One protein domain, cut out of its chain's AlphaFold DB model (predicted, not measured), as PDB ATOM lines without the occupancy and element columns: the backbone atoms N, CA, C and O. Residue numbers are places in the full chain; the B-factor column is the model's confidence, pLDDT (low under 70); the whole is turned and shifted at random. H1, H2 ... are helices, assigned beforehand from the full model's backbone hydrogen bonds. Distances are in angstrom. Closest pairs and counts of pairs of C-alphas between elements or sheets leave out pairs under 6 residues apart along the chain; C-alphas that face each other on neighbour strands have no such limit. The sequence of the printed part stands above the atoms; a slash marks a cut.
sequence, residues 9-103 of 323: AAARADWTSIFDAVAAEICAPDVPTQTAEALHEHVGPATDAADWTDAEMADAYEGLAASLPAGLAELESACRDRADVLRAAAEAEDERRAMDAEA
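Overview. This is residues 9 to 103 of the 323 residues of an uncharacterized protein of Rubrivirga marina (UniProt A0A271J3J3). Four helices, H2 to H5, make an up-and-down bundle, each running against the one before it, with H4 in the middle between H3 and H5. H5 is much the longest, and its far end with the last residue, 94 to 103, sticks out as an arm; short H1 packs on H5. The printed part has 95 residues and is all helix, with five named helices, H1 to H5 in chain order, and no named strand. It is only just loose, close to compact, with a radius of gyration of the C-alphas of 15.0 A and spans of 57 by 26 by 20 A.

Along the chain. H1, residues 9 to 13, begins at C-alpha 9 (155.792, 184.260, 140.985). H2, residues 15 to 26, and H3, residues 33 to 43, are each 16.0 A long. H4, residues 54 to 67, measures 19.9 A. H5, residues 73 to 102, measures 42.8 A and ends at C-alpha 102 (133.701, 168.180, 142.250).

Arrangement. H1 only just touches H5, with 3 pairs of C-alphas within 8 A, and with residues 82 to 86 of H5 alone; the closest C-alphas, of Ala 11 and Arg 82, are 5.6 A apart. H2 and H3 form a hairpin at a shallow tilt of 18 degrees, only just touching with 3 pairs, through residues 23 to 26 of H2 alone; their closest C-alphas, of Ile 26 and Ala 36, are 6.0 A apart. H2 and H4 are close but not clearly touching, the closest C-alphas, of Val 22 and Leu 64, being 7.4 A apart. The hairpin of H3 and H4 has a shallow tilt of 10 degrees, with C-alphas 43 and 60 closest at 5.6 A. In the hairpin of H4 and H5, tilted 23 degrees, the closest C-alphas are 58 and 83, at 4.0 A. H3 and H5 are apart. In H1, H2, H3, H4 and H5 every O i to N i+4 pair is within hydrogen-bond range.

Size, cuts and confidence. The C-alphas farthest apart, of Asp 30 and Ala 103, are 56.6 A apart. The printed part has no cut, and no link is long. Residues 16 to 51 and 99 to 103 have pLDDT under 70.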
ATOM      1  N   ALA A   9     155.596 182.978 141.659       72.12
ATOM      2  CA  ALA A   9     155.792 184.260 140.985       72.12
ATOM      3  C   ALA A   9     157.253 184.746 141.024       72.12
ATOM      4  O   ALA A   9     157.728 185.326 140.048       72.12
ATOM      5  N   ALA A  10     157.969 184.510 142.129       75.06
ATOM      6  CA  ALA A  10     159.398 184.805 142.227       75.06
ATOM      7  C   ALA A  10     160.224 183.853 141.345       75.06
ATOM      8  O   ALA A  10     161.078 184.314 140.596       75.06
ATOM      9  N   ALA A  11     159.899 182.556 141.342       70.06
ATOM     10  CA  ALA A  11     160.538 181.562 140.479       70.06
ATOM     11  C   ALA A  11     160.367 181.889 138.982       70.06
ATOM     12  O   ALA A  11     161.319 181.765 138.216       70.06
ATOM     13  N   ARG A  12     159.190 182.385 138.572       72.25
ATOM     14  CA  ARG A  12     158.943 182.893 137.210       72.25
ATOM     15  C   ARG A  12     159.763 184.140 136.884       72.25
ATOM     16  O   ARG A  12     160.336 184.236 135.803       72.25
ATOM     17  N   ALA A  13     159.819 185.104 137.803       73.50
ATOM     18  CA  ALA A  13     160.549 186.355 137.594       73.50
ATOM     19  C   ALA A  13     162.070 186.146 137.481       73.50
ATOM     20  O   ALA A  13     162.739 186.898 136.773       73.50
ATOM     21  N   ASP A  14     162.594 185.116 138.145       74.25
ATOM     22  CA  ASP A  14     164.016 184.775 138.142       74.25
ATOM     23  C   ASP A  14     164.453 183.991 136.890       74.25
ATOM     24  O   ASP A  14     165.656 183.884 136.643       74.25
ATOM     25  N   TRP A  15     163.511 183.499 136.069       72.69
ATOM     26  CA  TRP A  15     163.783 182.621 134.921       72.69
ATOM     27  C   TRP A  15     164.851 183.178 133.983       72.69
ATOM     28  O   TRP A  15     165.858 182.520 133.743       72.69
ATOM     29  N   THR A  16     164.685 184.412 133.498       68.62
ATOM     30  CA  THR A  16     165.645 185.029 132.571       68.62
ATOM     31  C   THR A  16     167.028 185.166 133.203       68.62
ATOM     32  O   THR A  16     168.027 184.881 132.557       68.62
ATOM     33  N   SER A  17     167.101 185.543 134.483       69.88
ATOM     34  CA  SER A  17     168.383 185.714 135.173       69.88
ATOM     35  C   SER A  17     169.102 184.385 135.398       69.88
ATOM     36  O   SER A  17     170.326 184.339 135.290       69.88
ATOM     37  N   ILE A  18     168.372 183.324 135.749       67.75
ATOM     38  CA  ILE A  18     168.952 181.992 135.945       67.75
ATOM     39  C   ILE A  18     169.330 181.391 134.594       67.75
ATOM     40  O   ILE A  18     170.438 180.885 134.457       67.75
ATOM     41  N   PHE A  19     168.469 181.504 133.584       66.12
ATOM     42  CA  PHE A  19     168.761 181.053 132.228       66.12
ATOM     43  C   PHE A  19     170.011 181.736 131.665       66.12
ATOM     44  O   PHE A  19     170.893 181.045 131.168       66.12
ATOM     45  N   ASP A  20     170.141 183.058 131.806       64.00
ATOM     46  CA  ASP A  20     171.323 183.801 131.356       64.00
ATOM     47  C   ASP A  20     172.590 183.379 132.115       64.00
ATOM     48  O   ASP A  20     173.653 183.243 131.509       64.00
ATOM     49  N   ALA A  21     172.493 183.131 133.427       65.25
ATOM     50  CA  ALA A  21     173.612 182.630 134.224       65.25
ATOM     51  C   ALA A  21     174.031 181.217 133.788       65.25
ATOM     52  O   ALA A  21     175.213 180.963 133.570       65.25
ATOM     53  N   VAL A  22     173.068 180.315 133.587       63.62
ATOM     54  CA  VAL A  22     173.311 178.949 133.105       63.62
ATOM     55  C   VAL A  22     173.880 178.969 131.682       63.62
ATOM     56  O   VAL A  22     174.851 178.273 131.399       63.62
ATOM     57  N   ALA A  23     173.336 179.798 130.790       63.00
ATOM     58  CA  ALA A  23     173.806 179.941 129.417       63.00
ATOM     59  C   ALA A  23     175.220 180.536 129.350       63.00
ATOM     60  O   ALA A  23     176.016 180.100 128.520       63.00
ATOM     61  N   ALA A  24     175.558 181.491 130.223       64.44
ATOM     62  CA  ALA A  24     176.903 182.055 130.313       64.44
ATOM     63  C   ALA A  24     177.935 181.013 130.771       64.44
ATOM     64  O   ALA A  24     179.019 180.945 130.192       64.44
ATOM     65  N   GLU A  25     177.584 180.179 131.753       65.88
ATOM     66  CA  GLU A  25     178.445 179.094 132.235       65.88
ATOM     67  C   GLU A  25     178.581 177.970 131.197       65.88
ATOM     68  O   GLU A  25     179.682 177.496 130.938       65.88
ATOM     69  N   ILE A  26     177.492 177.576 130.527       59.75
ATOM     70  CA  ILE A  26     177.504 176.518 129.502       59.75
ATOM     71  C   ILE A  26     178.211 176.965 128.211       59.75
ATOM     72  O   ILE A  26     178.817 176.143 127.525       59.75
ATOM     73  N   CYS A  27     178.159 178.254 127.867       60.16
ATOM     74  CA  CYS A  27     178.844 178.811 126.696       60.16
ATOM     75  C   CYS A  27     180.297 179.233 126.976       60.16
ATOM     76  O   CYS A  27     180.931 179.841 126.103       60.16
ATOM     77  N   ALA A  28     180.834 178.955 128.168       67.50
ATOM     78  CA  ALA A  28     182.228 179.232 128.477       67.50
ATOM     79  C   ALA A  28     183.165 178.437 127.533       67.50
ATOM     80  O   ALA A  28     182.854 177.311 127.137       67.50
ATOM     81  N   PRO A  29     184.307 179.016 127.115       55.03
ATOM     82  CA  PRO A  29     185.152 178.475 126.040       55.03
ATOM     83  C   PRO A  29     185.779 177.101 126.337       55.03
ATOM     84  O   PRO A  29     186.347 176.481 125.438       55.03
ATOM     85  N   ASP A  30     185.709 176.643 127.581       64.31
ATOM     86  CA  ASP A  30     186.195 175.366 128.093       64.31
ATOM     87  C   ASP A  30     185.091 174.308 128.296       64.31
ATOM     88  O   ASP A  30     185.402 173.170 128.658       64.31
ATOM     89  N   VAL A  31     183.825 174.630 128.004       55.78
ATOM     90  CA  VAL A  31     182.686 173.709 128.142       55.78
ATOM     91  C   VAL A  31     182.392 172.978 126.819       55.78
ATOM     92  O   VAL A  31     182.397 173.593 125.748       55.78
ATOM     93  N   PRO A  32     182.153 171.649 126.834       55.72
ATOM     94  CA  PRO A  32     181.881 170.885 125.617       55.72
ATOM     95  C   PRO A  32     180.618 171.353 124.878       55.72
ATOM     96  O   PRO A  32     179.560 171.522 125.474       55.72
ATOM     97  N   THR A  33     180.688 171.444 123.545       49.91
ATOM     98  CA  THR A  33     179.577 171.866 122.662       49.91
ATOM     99  C   THR A  33     178.282 171.058 122.850       49.91
ATOM    100  O   THR A  33     177.197 171.596 122.657       49.91
ATOM    101  N   GLN A  34     178.379 169.800 123.301       49.75
ATOM    102  CA  GLN A  34     177.222 168.946 123.611       49.75
ATOM    103  C   GLN A  34     176.316 169.518 124.716       49.75
ATOM    104  O   GLN A  34     175.116 169.268 124.703       49.75
ATOM    105  N   THR A  35     176.857 170.308 125.647       52.06
ATOM    106  CA  THR A  35     176.090 170.895 126.758       52.06
ATOM    107  C   THR A  35     175.203 172.058 126.293       52.06
ATOM    108  O   THR A  35     174.082 172.212 126.769       52.06
ATOM    109  N   ALA A  36     175.658 172.837 125.306       50.03
ATOM    110  CA  ALA A  36     174.881 173.930 124.715       50.03
ATOM    111  C   ALA A  36     173.754 173.426 123.793       50.03
ATOM    112  O   ALA A  36     172.677 174.021 123.746       50.03
ATOM    113  N   GLU A  37     173.976 172.317 123.083       53.62
ATOM    114  CA  GLU A  37     172.941 171.665 122.267       53.62
ATOM    115  C   GLU A  37     171.854 171.016 123.142       53.62
ATOM    116  O   GLU A  37     170.671 171.204 122.867       53.62
ATOM    117  N   ALA A  38     172.234 170.350 124.242       53.31
ATOM    118  CA  ALA A  38     171.289 169.781 125.210       53.31
ATOM    119  C   ALA A  38     170.394 170.854 125.862       53.31
ATOM    120  O   ALA A  38     169.185 170.659 125.989       53.31
ATOM    121  N   LEU A  39     170.968 172.020 126.188       54.97
ATOM    122  CA  LEU A  39     170.231 173.185 126.689       54.97
ATOM    123  C   LEU A  39     169.159 173.654 125.690       54.97
ATOM    124  O   LEU A  39     168.025 173.933 126.077       54.97
ATOM    125  N   HIS A  40     169.500 173.720 124.401       57.59
ATOM    126  CA  HIS A  40     168.573 174.143 123.350       57.59
ATOM    127  C   HIS A  40     167.469 173.104 123.081       57.59
ATOM    128  O   HIS A  40     166.335 173.473 122.783       57.59
ATOM    129  N   GLU A  41     167.785 171.813 123.216       61.41
ATOM    130  CA  GLU A  41     166.826 170.714 123.063       61.41
ATOM    131  C   GLU A  41     165.822 170.647 124.227       61.41
ATOM    132  O   GLU A  41     164.650 170.370 123.994       61.41
ATOM    133  N   HIS A  42     166.255 170.933 125.462       56.41
ATOM    134  CA  HIS A  42     165.403 170.838 126.657       56.41
ATOM    135  C   HIS A  42     164.572 172.098 126.930       56.41
ATOM    136  O   HIS A  42     163.463 171.995 127.440       56.41
ATOM    137  N   VAL A  43     165.086 173.282 126.587       56.00
ATOM    138  CA  VAL A  43     164.397 174.566 126.827       56.00
ATOM    139  C   VAL A  43     163.580 175.015 125.601       56.00
ATOM    140  O   VAL A  43     162.734 175.904 125.688       56.00
ATOM    141  N   GLY A  44     163.786 174.368 124.449       54.28
ATOM    142  CA  GLY A  44     163.150 174.725 123.186       54.28
ATOM    143  C   GLY A  44     163.640 176.070 122.623       54.28
ATOM    144  O   GLY A  44     164.412 176.801 123.253       54.28
ATOM    145  N   PRO A  45     163.223 176.431 121.397       47.31
ATOM    146  CA  PRO A  45     163.585 177.701 120.783       47.31
ATOM    147  C   PRO A  45     162.819 178.845 121.455       47.31
ATOM    148  O   PRO A  45     161.759 179.213 120.968       47.31
ATOM    149  N   ALA A  46     163.351 179.371 122.565       47.88
ATOM    150  CA  ALA A  46     162.972 180.622 123.235       47.88
ATOM    151  C   ALA A  46     161.546 181.122 122.914       47.88
ATOM    152  O   ALA A  46     161.364 182.176 122.298       47.88
ATOM    153  N   THR A  47     160.529 180.348 123.290       51.78
ATOM    154  CA  THR A  47     159.173 180.872 123.447       51.78
ATOM    155  C   THR A  47     159.152 181.737 124.705       51.78
ATOM    156  O   THR A  47     159.921 181.500 125.637       51.78
ATOM    157  N   ASP A  48     158.348 182.802 124.705       62.44
ATOM    158  CA  ASP A  48     158.270 183.731 125.833       62.44
ATOM    159  C   ASP A  48     157.879 182.945 127.093       62.44
ATOM    160  O   ASP A  48     156.790 182.380 127.166       62.44
ATOM    161  N   ALA A  49     158.775 182.880 128.082       61.12
ATOM    162  CA  ALA A  49     158.539 182.159 129.332       61.12
ATOM    163  C   ALA A  49     157.314 182.700 130.097       61.12
ATOM    164  O   ALA A  49     156.794 182.034 130.992       61.12
ATOM    165  N   ALA A  50     156.826 183.894 129.734       66.44
ATOM    166  CA  ALA A  50     155.555 184.427 130.207       66.44
ATOM    167  C   ALA A  50     154.342 183.563 129.808       66.44
ATOM    168  O   ALA A  50     153.344 183.575 130.530       66.44
ATOM    169  N   ASP A  51     154.439 182.803 128.714       68.12
ATOM    170  CA  ASP A  51     153.363 181.957 128.190       68.12
ATOM    171  C   ASP A  51     153.377 180.535 128.772       68.12
ATOM    172  O   ASP A  51     152.445 179.765 128.538       68.12
ATOM    173  N   TRP A  52     154.413 180.171 129.534       75.88
ATOM    174  CA  TRP A  52     154.560 178.825 130.083       75.88
ATOM    175  C   TRP A  52     153.701 178.628 131.335       75.88
ATOM    176  O   TRP A  52     153.590 179.489 132.225       75.88
ATOM    177  N   THR A  53     153.090 177.452 131.420       83.25
ATOM    178  CA  THR A  53     152.461 176.951 132.644       83.25
ATOM    179  C   THR A  53     153.514 176.714 133.732       83.25
ATOM    180  O   THR A  53     154.711 176.626 133.456       83.25
ATOM    181  N   ASP A  54     153.083 176.631 134.997       80.94
ATOM    182  CA  ASP A  54     154.005 176.339 136.107       80.94
ATOM    183  C   ASP A  54     154.685 174.972 135.930       80.94
ATOM    184  O   ASP A  54     155.873 174.849 136.207       80.94
ATOM    185  N   ALA A  55     153.972 173.983 135.379       82.25
ATOM    186  CA  ALA A  55     154.524 172.668 135.056       82.25
ATOM    187  C   ALA A  55     155.603 172.738 133.960       82.25
ATOM    188  O   ALA A  55     156.708 172.242 134.161       82.25
ATOM    189  N   GLU A  56     155.331 173.422 132.841       82.12
ATOM    190  CA  GLU A  56     156.313 173.589 131.755       82.12
ATOM    191  C   GLU A  56     157.570 174.330 132.230       82.12
ATOM    192  O   GLU A  56     158.688 173.992 131.844       82.12
ATOM    193  N   MET A  57     157.410 175.325 133.108       80.06
ATOM    194  CA  MET A  57     158.547 176.047 133.672       80.06
ATOM    195  C   MET A  57     159.324 175.212 134.701       80.06
ATOM    196  O   MET A  57     160.551 175.320 134.766       80.06
ATOM    197  N   ALA A  58     158.647 174.363 135.478       82.50
ATOM    198  CA  ALA A  58     159.303 173.416 136.376       82.50
ATOM    199  C   ALA A  58     160.167 172.408 135.602       82.50
ATOM    200  O   ALA A  58     161.333 172.210 135.950       82.50
ATOM    201  N   ASP A  59     159.629 171.843 134.518       83.62
ATOM    202  CA  ASP A  59     160.347 170.918 133.637       83.62
ATOM    203  C   ASP A  59     161.579 171.589 133.011       83.62
ATOM    204  O   ASP A  59     162.657 170.995 132.933       83.62
ATOM    205  N   ALA A  60     161.463 172.865 132.636       78.88
ATOM    206  CA  ALA A  60     162.578 173.623 132.086       78.88
ATOM    207  C   ALA A  60     163.690 173.878 133.128       78.88
ATOM    208  O   ALA A  60     164.873 173.744 132.809       78.88
ATOM    209  N   TYR A  61     163.344 174.183 134.386       79.19
ATOM    210  CA  TYR A  61     164.320 174.293 135.481       79.19
ATOM    211  C   TYR A  61     165.005 172.958 135.803       79.19
ATOM    212  O   TYR A  61     166.205 172.931 136.090       79.19
ATOM    213  N   GLU A  62     164.283 171.842 135.725       84.44
ATOM    214  CA  GLU A  62     164.863 170.512 135.907       84.44
ATOM    215  C   GLU A  62     165.805 170.136 134.755       84.44
ATOM    216  O   GLU A  62     166.913 169.647 134.995       84.44
ATOM    217  N   GLY A  63     165.420 170.454 133.516       80.50
ATOM    218  CA  GLY A  63     166.274 170.311 132.341       80.50
ATOM    219  C   GLY A  63     167.556 171.145 132.440       80.50
ATOM    220  O   GLY A  63     168.640 170.651 132.116       80.50
ATOM    221  N   LEU A  64     167.461 172.375 132.963       75.19
ATOM    222  CA  LEU A  64     168.625 173.214 133.266       75.19
ATOM    223  C   LEU A  64     169.525 172.555 134.313       75.19
ATOM    224  O   LEU A  64     170.725 172.428 134.083       75.19
ATOM    225  N   ALA A  65     168.961 172.097 135.434       82.25
ATOM    226  CA  ALA A  65     169.721 171.443 136.496       82.25
ATOM    227  C   ALA A  65     170.456 170.188 135.996       82.25
ATOM    228  O   ALA A  65     171.615 169.972 136.346       82.25
ATOM    229  N   ALA A  66     169.809 169.381 135.151       81.25
ATOM    230  CA  ALA A  66     170.395 168.176 134.564       81.25
ATOM    231  C   ALA A  66     171.511 168.470 133.545       81.25
ATOM    232  O   ALA A  66     172.386 167.628 133.334       81.25
ATOM    233  N   SER A  67     171.489 169.654 132.927       74.88
ATOM    234  CA  SER A  67     172.450 170.066 131.897       74.88
ATOM    235  C   SER A  67     173.681 170.785 132.460       74.88
ATOM    236  O   SER A  67     174.617 171.068 131.713       74.88
ATOM    237  N   LEU A  68     173.707 171.097 133.759       75.50
ATOM    238  CA  LEU A  68     174.819 171.825 134.366       75.50
ATOM    239  C   LEU A  68     176.089 170.959 134.473       75.50
ATOM    240  O   LEU A  68     176.022 169.798 134.887       75.50
ATOM    241  N   PRO A  69     177.275 171.506 134.141       74.62
ATOM    242  CA  PRO A  69     178.536 170.805 134.335       74.62
ATOM    243  C   PRO A  69     178.851 170.577 135.822       74.62
ATOM    244  O   PRO A  69     178.457 171.339 136.710       74.62
ATOM    245  N   ALA A  70     179.630 169.528 136.093       73.50
ATOM    246  CA  ALA A  70     180.088 169.211 137.440       73.50
ATOM    247  C   ALA A  70     180.904 170.377 138.032       73.50
ATOM    248  O   ALA A  70     181.893 170.807 137.443       73.50
ATOM    249  N   GLY A  71     180.508 170.855 139.216       71.88
ATOM    250  CA  GLY A  71     181.152 171.983 139.904       71.88
ATOM    251  C   GLY A  71     180.230 173.176 140.172       71.88
ATOM    252  O   GLY A  71     180.592 174.034 140.971       71.88
ATOM    253  N   LEU A  72     179.025 173.196 139.593       78.62
ATOM    254  CA  LEU A  72     178.020 174.253 139.779       78.62
ATOM    255  C   LEU A  72     176.880 173.834 140.725       78.62
ATOM    256  O   LEU A  72     175.710 174.116 140.476       78.62
ATOM    257  N   ALA A  73     177.225 173.170 141.832       80.94
ATOM    258  CA  ALA A  73     176.253 172.578 142.758       80.94
ATOM    259  C   ALA A  73     175.255 173.595 143.347       80.94
ATOM    260  O   ALA A  73     174.103 173.255 143.597       80.94
ATOM    261  N   GLU A  74     175.676 174.847 143.554       76.69
ATOM    262  CA  GLU A  74     174.795 175.909 144.062       76.69
ATOM    263  C   GLU A  74     173.725 176.313 143.035       76.69
ATOM    264  O   GLU A  74     172.568 176.511 143.400       76.69
ATOM    265  N   LEU A  75     174.088 176.377 141.750       73.44
ATOM    266  CA  LEU A  75     173.167 176.716 140.662       73.44
ATOM    267  C   LEU A  75     172.233 175.543 140.340       73.44
ATOM    268  O   LEU A  75     171.043 175.740 140.124       73.44
ATOM    269  N   GLU A  76     172.757 174.319 140.393       83.62
ATOM    270  CA  GLU A  76     171.979 173.084 140.277       83.62
ATOM    271  C   GLU A  76     170.928 172.976 141.391       83.62
ATOM    272  O   GLU A  76     169.757 172.719 141.112       83.62
ATOM    273  N   SER A  77     171.329 173.230 142.644       83.00
ATOM    274  CA  SER A  77     170.406 173.285 143.785       83.00
ATOM    275  C   SER A  77     169.362 174.378 143.592       83.00
ATOM    276  O   SER A  77     168.178 174.120 143.775       83.00
ATOM    277  N   ALA A  78     169.776 175.573 143.158       73.50
ATOM    278  CA  ALA A  78     168.848 176.665 142.920       73.50
ATOM    279  C   ALA A  78     167.797 176.290 141.867       73.50
ATOM    280  O   ALA A  78     166.612 176.467 142.134       73.50
ATOM    281  N   CYS A  79     168.193 175.732 140.720       76.38
ATOM    282  CA  CYS A  79     167.262 175.287 139.681       76.38
ATOM    283  C   CYS A  79     166.263 174.242 140.205       76.38
ATOM    284  O   CYS A  79     165.065 174.386 139.972       76.38
ATOM    285  N   ARG A  80     166.724 173.242 140.971       87.19
ATOM    286  CA  ARG A  80     165.833 172.232 141.573       87.19
ATOM    287  C   ARG A  80     164.839 172.837 142.560       87.19
ATOM    288  O   ARG A  80     163.653 172.557 142.451       87.19
ATOM    289  N   ASP A  81     165.294 173.735 143.434       79.81
ATOM    290  CA  ASP A  81     164.414 174.405 144.398       79.81
ATOM    291  C   ASP A  81     163.286 175.185 143.692       79.81
ATOM    292  O   ASP A  81     162.159 175.238 144.182       79.81
ATOM    293  N   ARG A  82     163.563 175.797 142.527       81.00
ATOM    294  CA  ARG A  82     162.539 176.524 141.748       81.00
ATOM    295  C   ARG A  82     161.591 175.561 141.039       81.00
ATOM    296  O   ARG A  82     160.391 175.836 141.014       81.00
ATOM    297  N   ALA A  83     162.100 174.451 140.503       82.44
ATOM    298  CA  ALA A  83     161.268 173.407 139.913       82.44
ATOM    299  C   ALA A  83     160.278 172.836 140.941       82.44
ATOM    300  O   ALA A  83     159.090 172.728 140.651       82.44
ATOM    301  N   ASP A  84     160.734 172.555 142.163       85.69
ATOM    302  CA  ASP A  84     159.890 172.001 143.228       85.69
ATOM    303  C   ASP A  84     158.787 172.977 143.666       85.69
ATOM    304  O   ASP A  84     157.630 172.584 143.810       85.69
ATOM    305  N   VAL A  85     159.109 174.269 143.800       81.56
ATOM    306  CA  VAL A  85     158.117 175.323 144.088       81.56
ATOM    307  C   VAL A  85     157.053 175.415 142.993       81.56
ATOM    308  O   VAL A  85     155.868 175.573 143.291       81.56
ATOM    309  N   LEU A  86     157.462 175.337 141.726       80.31
ATOM    310  CA  LEU A  86     156.548 175.431 140.591       80.31
ATOM    311  C   LEU A  86     155.672 174.178 140.450       80.31
ATOM    312  O   LEU A  86     154.486 174.313 140.160       80.31
ATOM    313  N   ARG A  87     156.199 172.980 140.740       88.31
ATOM    314  CA  ARG A  87     155.381 171.755 140.810       88.31
ATOM    315  C   ARG A  87     154.343 171.825 141.916       88.31
ATOM    316  O   ARG A  87     153.181 171.558 141.647       88.31
ATOM    317  N   ALA A  88     154.730 172.254 143.116       81.00
ATOM    318  CA  ALA A  88     153.787 172.410 144.221       81.00
ATOM    319  C   ALA A  88     152.662 173.404 143.877       81.00
ATOM    320  O   ALA A  88     151.504 173.187 144.225       81.00
ATOM    321  N   ALA A  89     152.981 174.481 143.149       76.94
ATOM    322  CA  ALA A  89     151.981 175.429 142.664       76.94
ATOM    323  C   ALA A  89     151.059 174.826 141.588       76.94
ATOM    324  O   ALA A  89     149.850 175.053 141.633       76.94
ATOM    325  N   ALA A  90     151.607 174.044 140.654       81.12
ATOM    326  CA  ALA A  90     150.828 173.344 139.634       81.12
ATOM    327  C   ALA A  90     149.892 172.288 140.249       81.12
ATOM    328  O   ALA A  90     148.717 172.236 139.900       81.12
ATOM    329  N   GLU A  91     150.380 171.507 141.215       85.56
ATOM    330  CA  GLU A  91     149.589 170.526 141.961       85.56
ATOM    331  C   GLU A  91     148.457 171.201 142.746       85.56
ATOM    332  O   GLU A  91     147.313 170.768 142.654       85.56
ATOM    333  N   ALA A  92     148.728 172.313 143.439       77.38
ATOM    334  CA  ALA A  92     147.697 173.068 144.153       77.38
ATOM    335  C   ALA A  92     146.628 173.661 143.213       77.38
ATOM    336  O   ALA A  92     145.451 173.744 143.569       77.38
ATOM    337  N   GLU A  93     147.016 174.082 142.006       77.25
ATOM    338  CA  GLU A  93     146.086 174.535 140.967       77.25
ATOM    339  C   GLU A  93     145.216 173.385 140.447       77.25
ATOM    340  O   GLU A  93     144.007 173.564 140.284       77.25
ATOM    341  N   ASP A  94     145.802 172.210 140.214       77.19
ATOM    342  CA  ASP A  94     145.080 171.022 139.758       77.19
ATOM    343  C   ASP A  94     144.156 170.459 140.845       77.19
ATOM    344  O   ASP A  94     143.015 170.114 140.548       77.19
ATOM    345  N   GLU A  95     144.577 170.456 142.112       78.50
ATOM    346  CA  GLU A  95     143.723 170.133 143.258       78.50
ATOM    347  C   GLU A  95     142.575 171.135 143.400       78.50
ATOM    348  O   GLU A  95     141.431 170.732 143.607       78.50
ATOM    349  N   ARG A  96     142.836 172.440 143.229       75.19
ATOM    350  CA  ARG A  96     141.777 173.458 143.237       75.19
ATOM    351  C   ARG A  96     140.802 173.250 142.085       75.19
ATOM    352  O   ARG A  96     139.601 173.324 142.301       75.19
ATOM    353  N   ARG A  97     141.290 172.935 140.883       72.12
ATOM    354  CA  ARG A  97     140.434 172.600 139.733       72.12
ATOM    355  C   ARG A  97     139.644 171.321 139.952       72.12
ATOM    356  O   ARG A  97     138.494 171.268 139.535       72.12
ATOM    357  N   ALA A  98     140.229 170.308 140.586       71.50
ATOM    358  CA  ALA A  98     139.532 169.081 140.947       71.50
ATOM    359  C   ALA A  98     138.441 169.361 141.991       71.50
ATOM    360  O   ALA A  98     137.317 168.904 141.820       71.50
ATOM    361  N   MET A  99     138.726 170.192 142.999       68.38
ATOM    362  CA  MET A  99     137.741 170.653 143.981       68.38
ATOM    363  C   MET A  99     136.642 171.515 143.348       68.38
ATOM    364  O   MET A  99     135.476 171.333 143.676       68.38
ATOM    365  N   ASP A 100     136.973 172.406 142.410       59.53
ATOM    366  CA  ASP A 100     135.998 173.209 141.661       59.53
ATOM    367  C   ASP A 100     135.155 172.336 140.713       59.53
ATOM    368  O   ASP A 100     133.967 172.595 140.517       59.53
ATOM    369  N   ALA A 101     135.743 171.279 140.145       55.44
ATOM    370  CA  ALA A 101     135.050 170.310 139.302       55.44
ATOM    371  C   ALA A 101     134.131 169.378 140.115       55.44
ATOM    372  O   ALA A 101     133.035 169.070 139.655       55.44
ATOM    373  N   GLU A 102     134.530 168.969 141.323       52.88
ATOM    374  CA  GLU A 102     133.701 168.180 142.250       52.88
ATOM    375  C   GLU A 102     132.645 169.036 142.971       52.88
ATOM    376  O   GLU A 102     131.542 168.561 143.238       52.88
ATOM    377  N   ALA A 103     132.908 170.326 143.211       50.72
ATOM    378  CA  ALA A 103     131.901 171.294 143.660       50.72
ATOM    379  C   ALA A 103     130.826 171.570 142.586       50.72
ATOM    380  O   ALA A 103     129.784 172.159 142.887       50.72
TER     381      ALA A 103